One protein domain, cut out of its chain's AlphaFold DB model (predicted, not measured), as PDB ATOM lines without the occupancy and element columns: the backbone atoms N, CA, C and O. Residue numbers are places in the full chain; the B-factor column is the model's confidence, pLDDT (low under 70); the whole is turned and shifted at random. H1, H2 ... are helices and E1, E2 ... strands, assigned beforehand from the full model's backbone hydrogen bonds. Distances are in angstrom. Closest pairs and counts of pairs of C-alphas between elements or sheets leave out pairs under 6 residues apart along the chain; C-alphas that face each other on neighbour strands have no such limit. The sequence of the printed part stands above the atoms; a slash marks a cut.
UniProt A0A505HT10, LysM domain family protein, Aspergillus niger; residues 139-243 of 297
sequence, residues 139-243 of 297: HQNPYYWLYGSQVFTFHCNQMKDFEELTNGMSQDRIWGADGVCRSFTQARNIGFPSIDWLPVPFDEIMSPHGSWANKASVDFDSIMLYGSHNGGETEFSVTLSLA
ATOM      1  N   HIS A 139      57.421  -3.626 151.421       96.94
ATOM      2  CA  HIS A 139      57.683  -3.638 149.980       96.94
ATOM      3  C   HIS A 139      57.244  -2.356 149.280       96.94
ATOM      4  O   HIS A 139      57.738  -2.091 148.192       96.94
ATOM      5  N   GLN A 140      56.381  -1.524 149.868       96.56
ATOM      6  CA  GLN A 140      55.946  -0.266 149.258       96.56
ATOM      7  C   GLN A 140      56.978   0.866 149.376       96.56
ATOM      8  O   GLN A 140      56.728   1.968 148.879       96.56
ATOM      9  N   ASN A 141      58.146   0.628 149.987       95.31
ATOM     10  CA  ASN A 141      59.221   1.616 150.014       95.31
ATOM     11  C   ASN A 141      59.634   2.015 148.583       95.31
ATOM     12  O   ASN A 141      60.236   1.197 147.886       95.31
ATOM     13  N   PRO A 142      59.432   3.262 148.127       94.88
ATOM     14  CA  PRO A 142      59.767   3.671 146.766       94.88
ATOM     15  C   PRO A 142      61.260   3.535 146.436       94.88
ATOM     16  O   PRO A 142      61.614   3.387 145.264       94.88
ATOM     17  N   TYR A 143      62.150   3.508 147.437       94.88
ATOM     18  CA  TYR A 143      63.573   3.241 147.213       94.88
ATOM     19  C   TYR A 143      63.855   1.813 146.709       94.88
ATOM     20  O   TYR A 143      64.870   1.606 146.049       94.88
ATOM     21  N   TYR A 144      62.950   0.854 146.930       96.25
ATOM     22  CA  TYR A 144      63.057  -0.519 146.421       96.25
ATOM     23  C   TYR A 144      62.606  -0.681 144.958       96.25
ATOM     24  O   TYR A 144      62.802  -1.747 144.375       96.25
ATOM     25  N   TRP A 145      62.040   0.360 144.338       95.19
ATOM     26  CA  TRP A 145      61.465   0.302 142.981       95.19
ATOM     27  C   TRP A 145      62.206   1.173 141.967       95.19
ATOM     28  O   TRP A 145      61.759   1.336 140.828       95.19
ATOM     29  N   LEU A 146      63.349   1.741 142.358       92.31
ATOM     30  CA  LEU A 146      64.148   2.594 141.486       92.31
ATOM     31  C   LEU A 146      64.654   1.827 140.259       92.31
ATOM     32  O   LEU A 146      65.174   0.715 140.356       92.31
ATOM     33  N   TYR A 147      64.520   2.451 139.088       86.56
ATOM     34  CA  TYR A 147      64.908   1.828 137.829       86.56
ATOM     35  C   TYR A 147      66.404   1.498 137.773       86.56
ATOM     36  O   TYR A 147      67.245   2.374 137.958       86.56
ATOM     37  N   GLY A 148      66.728   0.240 137.469       83.94
ATOM     38  CA  GLY A 148      68.097  -0.277 137.413       83.94
ATOM     39  C   GLY A 148      68.609  -0.845 138.741       83.94
ATOM     40  O   GLY A 148      69.680  -1.446 138.759       83.94
ATOM     41  N   SER A 149      67.852  -0.694 139.830       86.62
ATOM     42  CA  SER A 149      68.171  -1.235 141.155       86.62
ATOM     43  C   SER A 149      66.933  -1.782 141.870       86.62
ATOM     44  O   SER A 149      66.885  -1.783 143.100       86.62
ATOM     45  N   GLN A 150      65.917  -2.209 141.114       93.88
ATOM     46  CA  GLN A 150      64.685  -2.730 141.691       93.88
ATOM     47  C   GLN A 150      64.966  -3.963 142.546       93.88
ATOM     48  O   GLN A 150      65.685  -4.875 142.135       93.88
ATOM     49  N   VAL A 151      64.366  -3.989 143.730       96.81
ATOM     50  CA  VAL A 151      64.397  -5.134 144.639       96.81
ATOM     51  C   VAL A 151      63.195  -6.035 144.391       96.81
ATOM     52  O   VAL A 151      63.362  -7.252 144.378       96.81
ATOM     53  N   PHE A 152      62.023  -5.449 144.137       97.62
ATOM     54  CA  PHE A 152      60.765  -6.162 143.934       97.62
ATOM     55  C   PHE A 152      60.270  -6.101 142.485       97.62
ATOM     56  O   PHE A 152      60.542  -5.156 141.744       97.62
ATOM     57  N   THR A 153      59.488  -7.113 142.121       97.19
ATOM     58  CA  THR A 153      58.673  -7.187 140.909       97.19
ATOM     59  C   THR A 153      57.230  -7.448 141.317       97.19
ATOM     60  O   THR A 153      56.952  -8.422 142.015       97.19
ATOM     61  N   PHE A 154      56.315  -6.601 140.848       97.62
ATOM     62  CA  PHE A 154      54.876  -6.773 141.024       97.62
ATOM     63  C   PHE A 154      54.244  -7.365 139.761       97.62
ATOM     64  O   PHE A 154      54.356  -6.801 138.669       97.62
ATOM     65  N   HIS A 155      53.548  -8.485 139.922       97.81
ATOM     66  CA  HIS A 155      52.869  -9.226 138.861       97.81
ATOM     67  C   HIS A 155      51.367  -8.934 138.905       97.81
ATOM     68  O   HIS A 155      50.553  -9.777 139.269       97.81
ATOM     69  N   CYS A 156      50.989  -7.709 138.536       97.75
ATOM     70  CA  CYS A 156      49.608  -7.212 138.631       97.75
ATOM     71  C   CYS A 156      48.554  -8.131 137.983       97.75
ATOM     72  O   CYS A 156      47.447  -8.263 138.486       97.75
ATOM     73  N   ASN A 157      48.905  -8.812 136.890       97.38
ATOM     74  CA  ASN A 157      48.009  -9.729 136.182       97.38
ATOM     75  C   ASN A 157      47.756 -11.061 136.910       97.38
ATOM     76  O   ASN A 157      47.011 -11.887 136.395       97.38
ATOM     77  N   GLN A 158      48.429 -11.308 138.034       97.81
ATOM     78  CA  GLN A 158      48.231 -12.483 138.886       97.81
ATOM     79  C   GLN A 158      47.305 -12.192 140.075       97.81
ATOM     80  O   GLN A 158      46.980 -13.112 140.828       97.81
ATOM     81  N   MET A 159      46.899 -10.931 140.255       96.38
ATOM     82  CA  MET A 159      45.973 -10.536 141.310       96.38
ATOM     83  C   MET A 159      44.605 -11.181 141.133       96.38
ATOM     84  O   MET A 159      44.152 -11.406 140.008       96.38
ATOM     85  N   LYS A 160      43.937 -11.393 142.263       95.00
ATOM     86  CA  LYS A 160      42.546 -11.817 142.298       95.00
ATOM     87  C   LYS A 160      41.649 -10.842 141.534       95.00
ATOM     88  O   LYS A 160      41.815  -9.625 141.641       95.00
ATOM     89  N   ASP A 161      40.724 -11.393 140.758       94.00
ATOM     90  CA  ASP A 161      39.721 -10.680 139.968       94.00
ATOM     91  C   ASP A 161      40.329  -9.727 138.913       94.00
ATOM     92  O   ASP A 161      39.634  -8.869 138.368       94.00
ATOM     93  N   PHE A 162      41.619  -9.866 138.564       96.44
ATOM     94  CA  PHE A 162      42.310  -8.955 137.639       96.44
ATOM     95  C   PHE A 162      41.593  -8.813 136.289       96.44
ATOM     96  O   PHE A 162      41.448  -7.700 135.774       96.44
ATOM     97  N   GLU A 163      41.141  -9.923 135.700       96.38
ATOM     98  CA  GLU A 163      40.437  -9.906 134.413       96.38
ATOM     99  C   GLU A 163      39.105  -9.150 134.498       96.38
ATOM    100  O   GLU A 163      38.773  -8.384 133.592       96.38
ATOM    101  N   GLU A 164      38.365  -9.312 135.598       96.44
ATOM    102  CA  GLU A 164      37.112  -8.594 135.840       96.44
ATOM    103  C   GLU A 164      37.373  -7.102 136.070       96.44
ATOM    104  O   GLU A 164      36.770  -6.253 135.409       96.44
ATOM    105  N   LEU A 165      38.327  -6.783 136.946       94.44
ATOM    106  CA  LEU A 165      38.681  -5.417 137.325       94.44
ATOM    107  C   LEU A 165      39.247  -4.603 136.159       94.44
ATOM    108  O   LEU A 165      39.111  -3.380 136.141       94.44
ATOM    109  N   THR A 166      39.887  -5.252 135.187       96.38
ATOM    110  CA  THR A 166      40.462  -4.587 134.008       96.38
ATOM    111  C   THR A 166      39.584  -4.676 132.762       96.38
ATOM    112  O   THR A 166      39.932  -4.105 131.721       96.38
ATOM    113  N   ASN A 167      38.424  -5.330 132.847       96.81
ATOM    114  CA  ASN A 167      37.513  -5.468 131.722       96.81
ATOM    115  C   ASN A 167      37.089  -4.092 131.174       96.81
ATOM    116  O   ASN A 167      36.632  -3.207 131.896       96.81
ATOM    117  N   GLY A 168      37.258  -3.895 129.866       95.62
ATOM    118  CA  GLY A 168      36.964  -2.625 129.197       95.62
ATOM    119  C   GLY A 168      38.003  -1.515 129.407       95.62
ATOM    120  O   GLY A 168      37.859  -0.442 128.815       95.62
ATOM    121  N   MET A 169      39.068  -1.740 130.184       96.62
ATOM    122  CA  MET A 169      40.193  -0.807 130.267       96.62
ATOM    123  C   MET A 169      41.123  -0.954 129.054       96.62
ATOM    124  O   MET A 169      41.410  -2.049 128.575       96.62
ATOM    125  N   SER A 170      41.635   0.167 128.545       97.31
ATOM    126  CA  SER A 170      42.688   0.158 127.522       97.31
ATOM    127  C   SER A 170      44.014  -0.335 128.101       97.31
ATOM    128  O   SER A 170      44.305  -0.057 129.263       97.31
ATOM    129  N   GLN A 171      44.879  -0.926 127.270       96.94
ATOM    130  CA  GLN A 171      46.226  -1.351 127.685       96.94
ATOM    131  C   GLN A 171      47.020  -0.228 128.367       96.94
ATOM    132  O   GLN A 171      47.638  -0.472 129.396       96.94
ATOM    133  N   ASP A 172      46.915   1.013 127.890       96.81
ATOM    134  CA  ASP A 172      47.577   2.166 128.516       96.81
ATOM    135  C   ASP A 172      47.043   2.487 129.923       96.81
ATOM    136  O   ASP A 172      47.808   2.909 130.785       96.81
ATOM    137  N   ARG A 173      45.755   2.237 130.199       96.50
ATOM    138  CA  ARG A 173      45.183   2.420 131.547       96.50
ATOM    139  C   ARG A 173      45.634   1.336 132.520       96.50
ATOM    140  O   ARG A 173      45.607   1.572 133.722       96.50
ATOM    141  N   ILE A 174      46.032   0.174 132.015       97.44
ATOM    142  CA  ILE A 174      46.513  -0.937 132.836       97.44
ATOM    143  C   ILE A 174      48.030  -0.815 133.023       97.44
ATOM    144  O   ILE A 174      48.515  -0.727 134.148       97.44
ATOM    145  N   TRP A 175      48.772  -0.727 131.917       97.00
ATOM    146  CA  TRP A 175      50.227  -0.891 131.852       97.00
ATOM    147  C   TRP A 175      51.001   0.357 131.421       97.00
ATOM    148  O   TRP A 175      52.232   0.308 131.350       97.00
ATOM    149  N   GLY A 176      50.327   1.462 131.098       95.19
ATOM    150  CA  GLY A 176      50.990   2.732 130.801       95.19
ATOM    151  C   GLY A 176      51.798   3.247 131.996       95.19
ATOM    152  O   GLY A 176      51.732   2.695 133.093       95.19
ATOM    153  N   ALA A 177      52.576   4.314 131.800       91.19
ATOM    154  CA  ALA A 177      53.346   4.928 132.890       91.19
ATOM    155  C   ALA A 177      52.449   5.310 134.085       91.19
ATOM    156  O   ALA A 177      52.806   5.045 135.228       91.19
ATOM    157  N   ASP A 178      51.249   5.812 133.789       92.75
ATOM    158  CA  ASP A 178      50.199   6.119 134.762       92.75
ATOM    159  C   ASP A 178      49.129   5.018 134.834       92.75
ATOM    160  O   ASP A 178      47.984   5.282 135.176       92.75
ATOM    161  N   GLY A 179      49.455   3.784 134.451       96.38
ATOM    162  CA  GLY A 179      48.520   2.664 134.501       96.38
ATOM    163  C   GLY A 179      48.272   2.177 135.929       96.38
ATOM    164  O   GLY A 179      49.136   2.306 136.800       96.38
ATOM    165  N   VAL A 180      47.114   1.559 136.174       96.50
ATOM    166  CA  VAL A 180      46.739   1.042 137.504       96.50
ATOM    167  C   VAL A 180      47.705  -0.026 138.015       96.50
ATOM    168  O   VAL A 180      47.856  -0.170 139.216       96.50
ATOM    169  N   CYS A 181      48.435  -0.723 137.143       97.12
ATOM    170  CA  CYS A 181      49.454  -1.696 137.542       97.12
ATOM    171  C   CYS A 181      50.854  -1.099 137.745       97.12
ATOM    172  O   CYS A 181      51.805  -1.853 137.953       97.12
ATOM    173  N   ARG A 182      51.024   0.223 137.610       95.25
ATOM    174  CA  ARG A 182      52.338   0.892 137.688       95.25
ATOM    175  C   ARG A 182      52.359   2.142 138.559       95.25
ATOM    176  O   ARG A 182      53.423   2.505 139.049       95.25
ATOM    177  N   SER A 183      51.214   2.794 138.757       94.88
ATOM    178  CA  SER A 183      51.105   4.048 139.499       94.88
ATOM    179  C   SER A 183      50.192   3.892 140.709       94.88
ATOM    180  O   SER A 183      48.976   3.759 140.566       94.88
ATOM    181  N   PHE A 184      50.783   3.967 141.908       93.69
ATOM    182  CA  PHE A 184      50.052   3.976 143.180       93.69
ATOM    183  C   PHE A 184      48.977   5.066 143.192       93.69
ATOM    184  O   PHE A 184      47.827   4.824 143.550       93.69
ATOM    185  N   THR A 185      49.321   6.272 142.732       90.94
ATOM    186  CA  THR A 185      48.393   7.404 142.684       90.94
ATOM    187  C   THR A 185      47.200   7.121 141.777       90.94
ATOM    188  O   THR A 185      46.066   7.398 142.165       90.94
ATOM    189  N   GLN A 186      47.421   6.552 140.587       93.19
ATOM    190  CA  GLN A 186      46.315   6.250 139.680       93.19
ATOM    191  C   GLN A 186      45.434   5.118 140.215       93.19
ATOM    192  O   GLN A 186      44.209   5.224 140.131       93.19
ATOM    193  N   ALA A 187      46.041   4.064 140.764       93.75
ATOM    194  CA  ALA A 187      45.317   2.968 141.391       93.75
ATOM    195  C   ALA A 187      44.436   3.485 142.539       93.75
ATOM    196  O   ALA A 187      43.229   3.245 142.541       93.75
ATOM    197  N   ARG A 188      44.992   4.329 143.421       88.88
ATOM    198  CA  ARG A 188      44.263   4.975 144.523       88.88
ATOM    199  C   ARG A 188      43.088   5.815 144.034       88.88
ATOM    200  O   ARG A 188      41.998   5.714 144.584       88.88
ATOM    201  N   ASN A 189      43.282   6.617 142.988       87.75
ATOM    202  CA  ASN A 189      42.250   7.526 142.476       87.75
ATOM    203  C   ASN A 189      40.984   6.814 141.977       87.75
ATOM    204  O   ASN A 189      39.925   7.437 141.937       87.75
ATOM    205  N   ILE A 190      41.088   5.549 141.568       87.56
ATOM    206  CA  ILE A 190      39.941   4.772 141.080       87.56
ATOM    207  C   ILE A 190      39.575   3.598 141.997       87.56
ATOM    208  O   ILE A 190      38.680   2.836 141.651       87.56
ATOM    209  N   GLY A 191      40.266   3.444 143.132       87.25
ATOM    210  CA  GLY A 191      40.070   2.328 144.059       87.25
ATOM    211  C   GLY A 191      40.513   0.970 143.506       87.25
ATOM    212  O   GLY A 191      39.886  -0.037 143.811       87.25
ATOM    213  N   PHE A 192      41.549   0.929 142.662       93.50
ATOM    214  CA  PHE A 192      42.093  -0.329 142.145       93.50
ATOM    215  C   PHE A 192      43.010  -0.988 143.199       93.50
ATOM    216  O   PHE A 192      43.872  -0.297 143.742       93.50
ATOM    217  N   PRO A 193      42.892  -2.302 143.464       92.25
ATOM    218  CA  PRO A 193      43.555  -2.962 144.599       92.25
ATOM    219  C   PRO A 193      45.085  -3.075 144.494       92.25
ATOM    220  O   PRO A 193      45.753  -3.380 145.471       92.25
ATOM    221  N   SER A 194      45.690  -2.780 143.342       95.38
ATOM    222  CA  SER A 194      47.157  -2.755 143.191       95.38
ATOM    223  C   SER A 194      47.857  -1.727 144.088       95.38
ATOM    224  O   SER A 194      49.084  -1.771 144.208       95.38
ATOM    225  N   ILE A 195      47.108  -0.805 144.715       93.56
ATOM    226  CA  ILE A 195      47.651   0.145 145.691       93.56
ATOM    227  C   ILE A 195      48.476  -0.548 146.771       93.56
ATOM    228  O   ILE A 195      49.505  -0.002 147.150       93.56
ATOM    229  N   ASP A 196      48.102  -1.756 147.194       93.62
ATOM    230  CA  ASP A 196      48.760  -2.447 148.305       93.62
ATOM    231  C   ASP A 196      50.132  -3.020 147.924       93.62
ATOM    232  O   ASP A 196      50.964  -3.259 148.797       93.62
ATOM    233  N   TRP A 197      50.428  -3.152 146.625       96.38
ATOM    234  CA  TRP A 197      51.714  -3.640 146.103       96.38
ATOM    235  C   TRP A 197      52.631  -2.533 145.592       96.38
ATOM    236  O   TRP A 197      53.854  -2.671 145.627       96.38
ATOM    237  N   LEU A 198      52.057  -1.454 145.065       96.69
ATOM    238  CA  LEU A 198      52.814  -0.426 144.361       96.69
ATOM    239  C   LEU A 198      53.584   0.496 145.317       96.69
ATOM    240  O   LEU A 198      53.103   0.784 146.412       96.69
ATOM    241  N   PRO A 199      54.746   1.030 144.891       95.81
ATOM    242  CA  PRO A 199      55.504   1.973 145.700       95.81
ATOM    243  C   PRO A 199      54.678   3.208 146.040       95.81
ATOM    244  O   PRO A 199      54.141   3.876 145.151       95.81
ATOM    245  N   VAL A 200      54.651   3.557 147.322       92.12
ATOM    246  CA  VAL A 200      54.012   4.792 147.777       92.12
ATOM    247  C   VAL A 200      54.876   5.988 147.335       92.12
ATOM    248  O   VAL A 200      56.107   5.897 147.358       92.12
ATOM    249  N   PRO A 201      54.282   7.128 146.931       89.81
ATOM    250  CA  PRO A 201      55.038   8.318 146.548       89.81
ATOM    251  C   PRO A 201      56.030   8.800 147.624       89.81
ATOM    252  O   PRO A 201      55.732   8.802 148.819       89.81
ATOM    253  N   PHE A 202      57.210   9.266 147.193       85.12
ATOM    254  CA  PHE A 202      58.291   9.737 148.079       85.12
ATOM    255  C   PHE A 202      57.880  10.863 149.040       85.12
ATOM    256  O   PHE A 202      58.494  11.042 150.089       85.12
ATOM    257  N   ASP A 203      56.886  11.665 148.675       79.75
ATOM    258  CA  ASP A 203      56.382  12.774 149.476       79.75
ATOM    259  C   ASP A 203      55.364  12.348 150.544       79.75
ATOM    260  O   ASP A 203      55.142  13.108 151.491       79.75
ATOM    261  N   GLU A 204      54.813  11.135 150.450       78.12
ATOM    262  CA  GLU A 204      53.823  10.596 151.388       78.12
ATOM    263  C   GLU A 204      54.432   9.719 152.498       78.12
ATOM    264  O   GLU A 204      53.780   9.500 153.527       78.12
ATOM    265  N   ILE A 205      55.687   9.281 152.338       81.88
ATOM    266  CA  ILE A 205      56.363   8.377 153.275       81.88
ATOM    267  C   ILE A 205      57.533   9.008 154.038       81.88
ATOM    268  O   ILE A 205      58.150   9.993 153.628       81.88
ATOM    269  N   MET A 206      57.869   8.378 155.157       81.06
ATOM    270  CA  MET A 206      59.150   8.467 155.833       81.06
ATOM    271  C   MET A 206      59.804   7.088 155.785       81.06
ATOM    272  O   MET A 206      59.187   6.081 156.124       81.06
ATOM    273  N   SER A 207      61.062   7.058 155.363       82.69
ATOM    274  CA  SER A 207      61.891   5.863 155.385       82.69
ATOM    275  C   SER A 207      63.333   6.264 155.704       82.69
ATOM    276  O   SER A 207      63.768   7.341 155.285       82.69
ATOM    277  N   PRO A 208      64.094   5.444 156.447       80.31
ATOM    278  CA  PRO A 208      65.520   5.675 156.664       80.31
ATOM    279  C   PRO A 208      66.375   5.291 155.451       80.31
ATOM    280  O   PRO A 208      67.584   5.539 155.445       80.31
ATOM    281  N   HIS A 209      65.761   4.692 154.431       84.31
ATOM    282  CA  HIS A 209      66.419   4.286 153.202       84.31
ATOM    283  C   HIS A 209      66.631   5.456 152.240       84.31
ATOM    284  O   HIS A 209      66.013   6.514 152.338       84.31
ATOM    285  N   GLY A 210      67.553   5.259 151.302       86.00
ATOM    286  CA  GLY A 210      67.832   6.185 150.209       86.00
ATOM    287  C   GLY A 210      68.036   5.425 148.905       86.00
ATOM    288  O   GLY A 210      67.809   4.221 148.838       86.00
ATOM    289  N   SER A 211      68.550   6.088 147.867       88.00
ATOM    290  CA  SER A 211      68.805   5.449 146.563       88.00
ATOM    291  C   SER A 211      69.851   4.324 146.592       88.00
ATOM    292  O   SER A 211      70.073   3.667 145.583       88.00
ATOM    293  N   TRP A 212      70.517   4.119 147.729       86.38
ATOM    294  CA  TRP A 212      71.433   3.009 147.999       86.38
ATOM    295  C   TRP A 212      70.723   1.721 148.448       86.38
ATOM    296  O   TRP A 212      71.387   0.690 148.598       86.38
ATOM    297  N   ALA A 213      69.411   1.781 148.701       91.19
ATOM    298  CA  ALA A 213      68.617   0.642 149.131       91.19
ATOM    299  C   ALA A 213      68.735  -0.521 148.140       91.19
ATOM    300  O   ALA A 213      68.770  -0.337 146.924       91.19
ATOM    301  N   ASN A 214      68.828  -1.728 148.677       92.81
ATOM    302  CA  ASN A 214      68.962  -2.959 147.910       92.81
ATOM    303  C   ASN A 214      68.303  -4.112 148.677       92.81
ATOM    304  O   ASN A 214      67.761  -3.903 149.758       92.81
ATOM    305  N   LYS A 215      68.388  -5.339 148.152       94.25
ATOM    306  CA  LYS A 215      67.820  -6.536 148.792       94.25
ATOM    307  C   LYS A 215      68.205  -6.685 150.269       94.25
ATOM    308  O   LYS A 215      67.361  -7.057 151.063       94.25
ATOM    309  N   ALA A 216      69.438  -6.358 150.663       92.38
ATOM    310  CA  ALA A 216      69.879  -6.464 152.059       92.38
ATOM    311  C   ALA A 216      69.365  -5.330 152.966       92.38
ATOM    312  O   ALA A 216      69.646  -5.331 154.159       92.38
ATOM    313  N   SER A 217      68.693  -4.327 152.395       92.31
ATOM    314  CA  SER A 217      68.042  -3.244 153.139       92.31
ATOM    315  C   SER A 217      66.603  -3.581 153.529       92.31
ATOM    316  O   SER A 217      66.082  -2.915 154.409       92.31
ATOM    317  N   VAL A 218      65.988  -4.572 152.876       95.12
ATOM    318  CA  VAL A 218      64.616  -5.008 153.161       95.12
ATOM    319  C   VAL A 218      64.583  -5.759 154.482       95.12
ATOM    320  O   VAL A 218      65.370  -6.691 154.680       95.12
ATOM    321  N   ASP A 219      63.635  -5.401 155.340       96.12
ATOM    322  CA  ASP A 219      63.272  -6.237 156.478       96.12
ATOM    323  C   ASP A 219      62.339  -7.373 156.037       96.12
ATOM    324  O   ASP A 219      61.120  -7.228 155.991       96.12
ATOM    325  N   PHE A 220      62.927  -8.515 155.677       96.44
ATOM    326  CA  PHE A 220      62.164  -9.706 155.289       96.44
ATOM    327  C   PHE A 220      61.414 -10.365 156.449       96.44
ATOM    328  O   PHE A 220      60.584 -11.228 156.187       96.44
ATOM    329  N   ASP A 221      61.688  -9.964 157.693       97.06
ATOM    330  CA  ASP A 221      60.983 -10.445 158.879       97.06
ATOM    331  C   ASP A 221      59.879  -9.464 159.323       97.06
ATOM    332  O   ASP A 221      59.207  -9.718 160.323       97.06
ATOM    333  N   SER A 222      59.692  -8.341 158.612       97.56
ATOM    334  CA  SER A 222      58.676  -7.338 158.944       97.56
ATOM    335  C   SER A 222      57.276  -7.926 158.823       97.56
ATOM    336  O   SER A 222      56.894  -8.421 157.762       97.56
ATOM    337  N   ILE A 223      56.453  -7.756 159.861       97.69
ATOM    338  CA  ILE A 223      55.027  -8.115 159.789       97.69
ATOM    339  C   ILE A 223      54.297  -7.320 158.700       97.69
ATOM    340  O   ILE A 223      53.220  -7.715 158.274       97.69
ATOM    341  N   MET A 224      54.872  -6.205 158.237       97.44
ATOM    342  CA  MET A 224      54.321  -5.355 157.184       97.44
ATOM    343  C   MET A 224      54.735  -5.787 155.772       97.44
ATOM    344  O   MET A 224      54.417  -5.087 154.810       97.44
ATOM    345  N   LEU A 225      55.457  -6.894 155.605       97.69
ATOM    346  CA  LEU A 225      55.819  -7.419 154.292       97.69
ATOM    347  C   LEU A 225      54.786  -8.447 153.817       97.69
ATOM    348  O   LEU A 225      54.593  -9.478 154.453       97.69
ATOM    349  N   TYR A 226      54.173  -8.212 152.655       96.44
ATOM    350  CA  TYR A 226      53.346  -9.240 152.017       96.44
ATOM    351  C   TYR A 226      54.202 -10.374 151.479       96.44
ATOM    352  O   TYR A 226      55.178 -10.128 150.774       96.44
ATOM    353  N   GLY A 227      53.781 -11.611 151.726       96.56
ATOM    354  CA  GLY A 227      54.339 -12.780 151.064       96.56
ATOM    355  C   GLY A 227      54.062 -12.787 149.558       96.56
ATOM    356  O   GLY A 227      53.204 -12.077 149.024       96.56
ATOM    357  N   SER A 228      54.791 -13.640 148.841       98.06
ATOM    358  CA  SER A 228      54.767 -13.676 147.376       98.06
ATOM    359  C   SER A 228      53.409 -14.011 146.753       98.06
ATOM    360  O   SER A 228      53.183 -13.697 145.581       98.06
ATOM    361  N   HIS A 229      52.521 -14.649 147.514       97.19
ATOM    362  CA  HIS A 229      51.231 -15.157 147.047       97.19
ATOM    363  C   HIS A 229      50.024 -14.348 147.542       97.19
ATOM    364  O   HIS A 229      48.895 -14.609 147.118       97.19
ATOM    365  N   ASN A 230      50.230 -13.358 148.418       94.25
ATOM    366  CA  ASN A 230      49.138 -12.549 148.959       94.25
ATOM    367  C   ASN A 230      48.364 -11.857 147.824       94.25
ATOM    368  O   ASN A 230      48.948 -11.405 146.839       94.25
ATOM    369  N   GLY A 231      47.035 -11.793 147.939       92.00
ATOM    370  CA  GLY A 231      46.156 -11.154 146.948       92.00
ATOM    371  C   GLY A 231      46.104 -11.825 145.570       92.00
ATOM    372  O   GLY A 231      45.579 -11.234 144.625       92.00
ATOM    373  N   GLY A 232      46.657 -13.031 145.427       95.00
ATOM    374  CA  GLY A 232      46.628 -13.792 144.185       95.00
ATOM    375  C   GLY A 232      45.251 -14.376 143.856       95.00
ATOM    376  O   GLY A 232      44.473 -14.703 144.749       95.00
ATOM    377  N   GLU A 233      44.966 -14.555 142.563       94.00
ATOM    378  CA  GLU A 233      43.755 -15.248 142.071       94.00
ATOM    379  C   GLU A 233      43.626 -16.671 142.639       94.00
ATOM    380  O   GLU A 233      42.535 -17.167 142.912       94.00
ATOM    381  N   THR A 234      44.763 -17.332 142.844       93.12
ATOM    382  CA  THR A 234      44.859 -18.668 143.430       93.12
ATOM    383  C   THR A 234      45.996 -18.715 144.443       93.12
ATOM    384  O   THR A 234      46.872 -17.853 144.435       93.12
ATOM    385  N   GLU A 235      46.057 -19.778 145.248       89.25
ATOM    386  CA  GLU A 235      47.171 -20.029 146.179       89.25
ATOM    387  C   GLU A 235      48.545 -20.172 145.489       89.25
ATOM    388  O   GLU A 235      49.575 -20.070 146.143       89.25
ATOM    389  N   PHE A 236      48.574 -20.382 144.166       94.25
ATOM    390  CA  PHE A 236      49.804 -20.482 143.371       94.25
ATOM    391  C   PHE A 236      50.147 -19.195 142.620       94.25
ATOM    392  O   PHE A 236      51.236 -19.087 142.051       94.25
ATOM    393  N   SER A 237      49.226 -18.231 142.577       97.50
ATOM    394  CA  SER A 237      49.441 -16.960 141.895       97.50
ATOM    395  C   SER A 237      50.530 -16.184 142.627       97.50
ATOM    396  O   SER A 237      50.442 -15.981 143.833       97.50
ATOM    397  N   VAL A 238      51.576 -15.773 141.914       98.00
ATOM    398  CA  VAL A 238      52.663 -14.961 142.477       98.00
ATOM    399  C   VAL A 238      52.361 -13.507 142.157       98.00
ATOM    400  O   VAL A 238      52.443 -13.125 140.995       98.00
ATOM    401  N   THR A 239      52.012 -12.701 143.155       97.94
ATOM    402  CA  THR A 239      51.733 -11.264 142.983       97.94
ATOM    403  C   THR A 239      52.972 -10.419 143.242       97.94
ATOM    404  O   THR A 239      53.169  -9.409 142.571       97.94
ATOM    405  N   LEU A 240      53.855 -10.853 144.143       98.00
ATOM    406  CA  LEU A 240      55.085 -10.153 144.494       98.00
ATOM    407  C   LEU A 240      56.269 -11.121 144.481       98.00
ATOM    408  O   LEU A 240      56.222 -12.207 145.049       98.00
ATOM    409  N   SER A 241      57.367 -10.735 143.848       97.94
ATOM    410  CA  SER A 241      58.626 -11.478 143.922       97.94
ATOM    411  C   SER A 241      59.790 -10.516 144.046       97.94
ATOM    412  O   SER A 241      59.650  -9.314 143.815       97.94
ATOM    413  N   LEU A 242      60.975 -11.038 144.333       97.69
ATOM    414  CA  LEU A 242      62.185 -10.261 144.111       97.69
ATOM    415  C   LEU A 242      62.460 -10.097 142.611       97.69
ATOM    416  O   LEU A 242      61.939 -10.841 141.774       97.69
ATOM    417  N   ALA A 243      63.288  -9.116 142.260       95.50
ATOM    418  CA  ALA A 243      63.700  -8.853 140.881       95.50
ATOM    419  C   ALA A 243      64.466 -10.031 140.249       95.50
ATOM    420  O   ALA A 243      64.446 -10.198 139.032       95.50
TER     421      ALA A 243
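AT A GLANCE: This is residues 139 to 243 of the 297 residues of the protein "LysM domain family protein" of Aspergillus niger (UniProt A0A505HT10). The model has little regular structure: a rounded body chiefly of loops, with a small ribbon of two antiparallel strands, E1 and E2, H1 toward one end of the long axis and H2 and H3 toward the other. H4 and H5 pack together, and residues 197 to 239 hold no named element. The printed part has 105 residues, with elements in the order H1 E1 H2 H3 H4 H5 E2, mostly helix, though only 30 residues are in them. It is compact, with a radius of gyration of the C-alphas of 13.7 A and spans of 40 by 30 by 23 A.

HOW THE PARTS SIT: E1, residues 152 to 154, and E2, residues 240 to 242, are antiparallel neighbours at 150 degrees; N 153 and O 241 are within hydrogen-bond range at 2.8 A. The closest C-alphas of E1 and H1, residues 142 to 145, are those of Phe 152 and Trp 145, 6.6 A apart. H4, residues 184 to 190, touches H5, residues 193 to 196; their closest C-alphas, of Phe 184 and Ile 195, are 5.2 A apart. H2, residues 162 to 165, and H3, residues 171 to 175, are apart. In H3 and H4 every O i to N i+4 pair is within hydrogen-bond range; H1, H2 and H5 are too short for one.

IN THESE COORDINATES: H1 begins at C-alpha 142 (59.767, 3.671, 146.766), and E2 ends at C-alpha 242 (62.185, -10.261, 144.111). H4 measures 10.4 A.

THE WHOLE: The C-alphas farthest apart, of Gly 168 and Pro 208, are 40.5 A apart. The printed part has no cut; the link from H5 to E2 is long, 43 residues. No printed residue is under 70 in pLDDT.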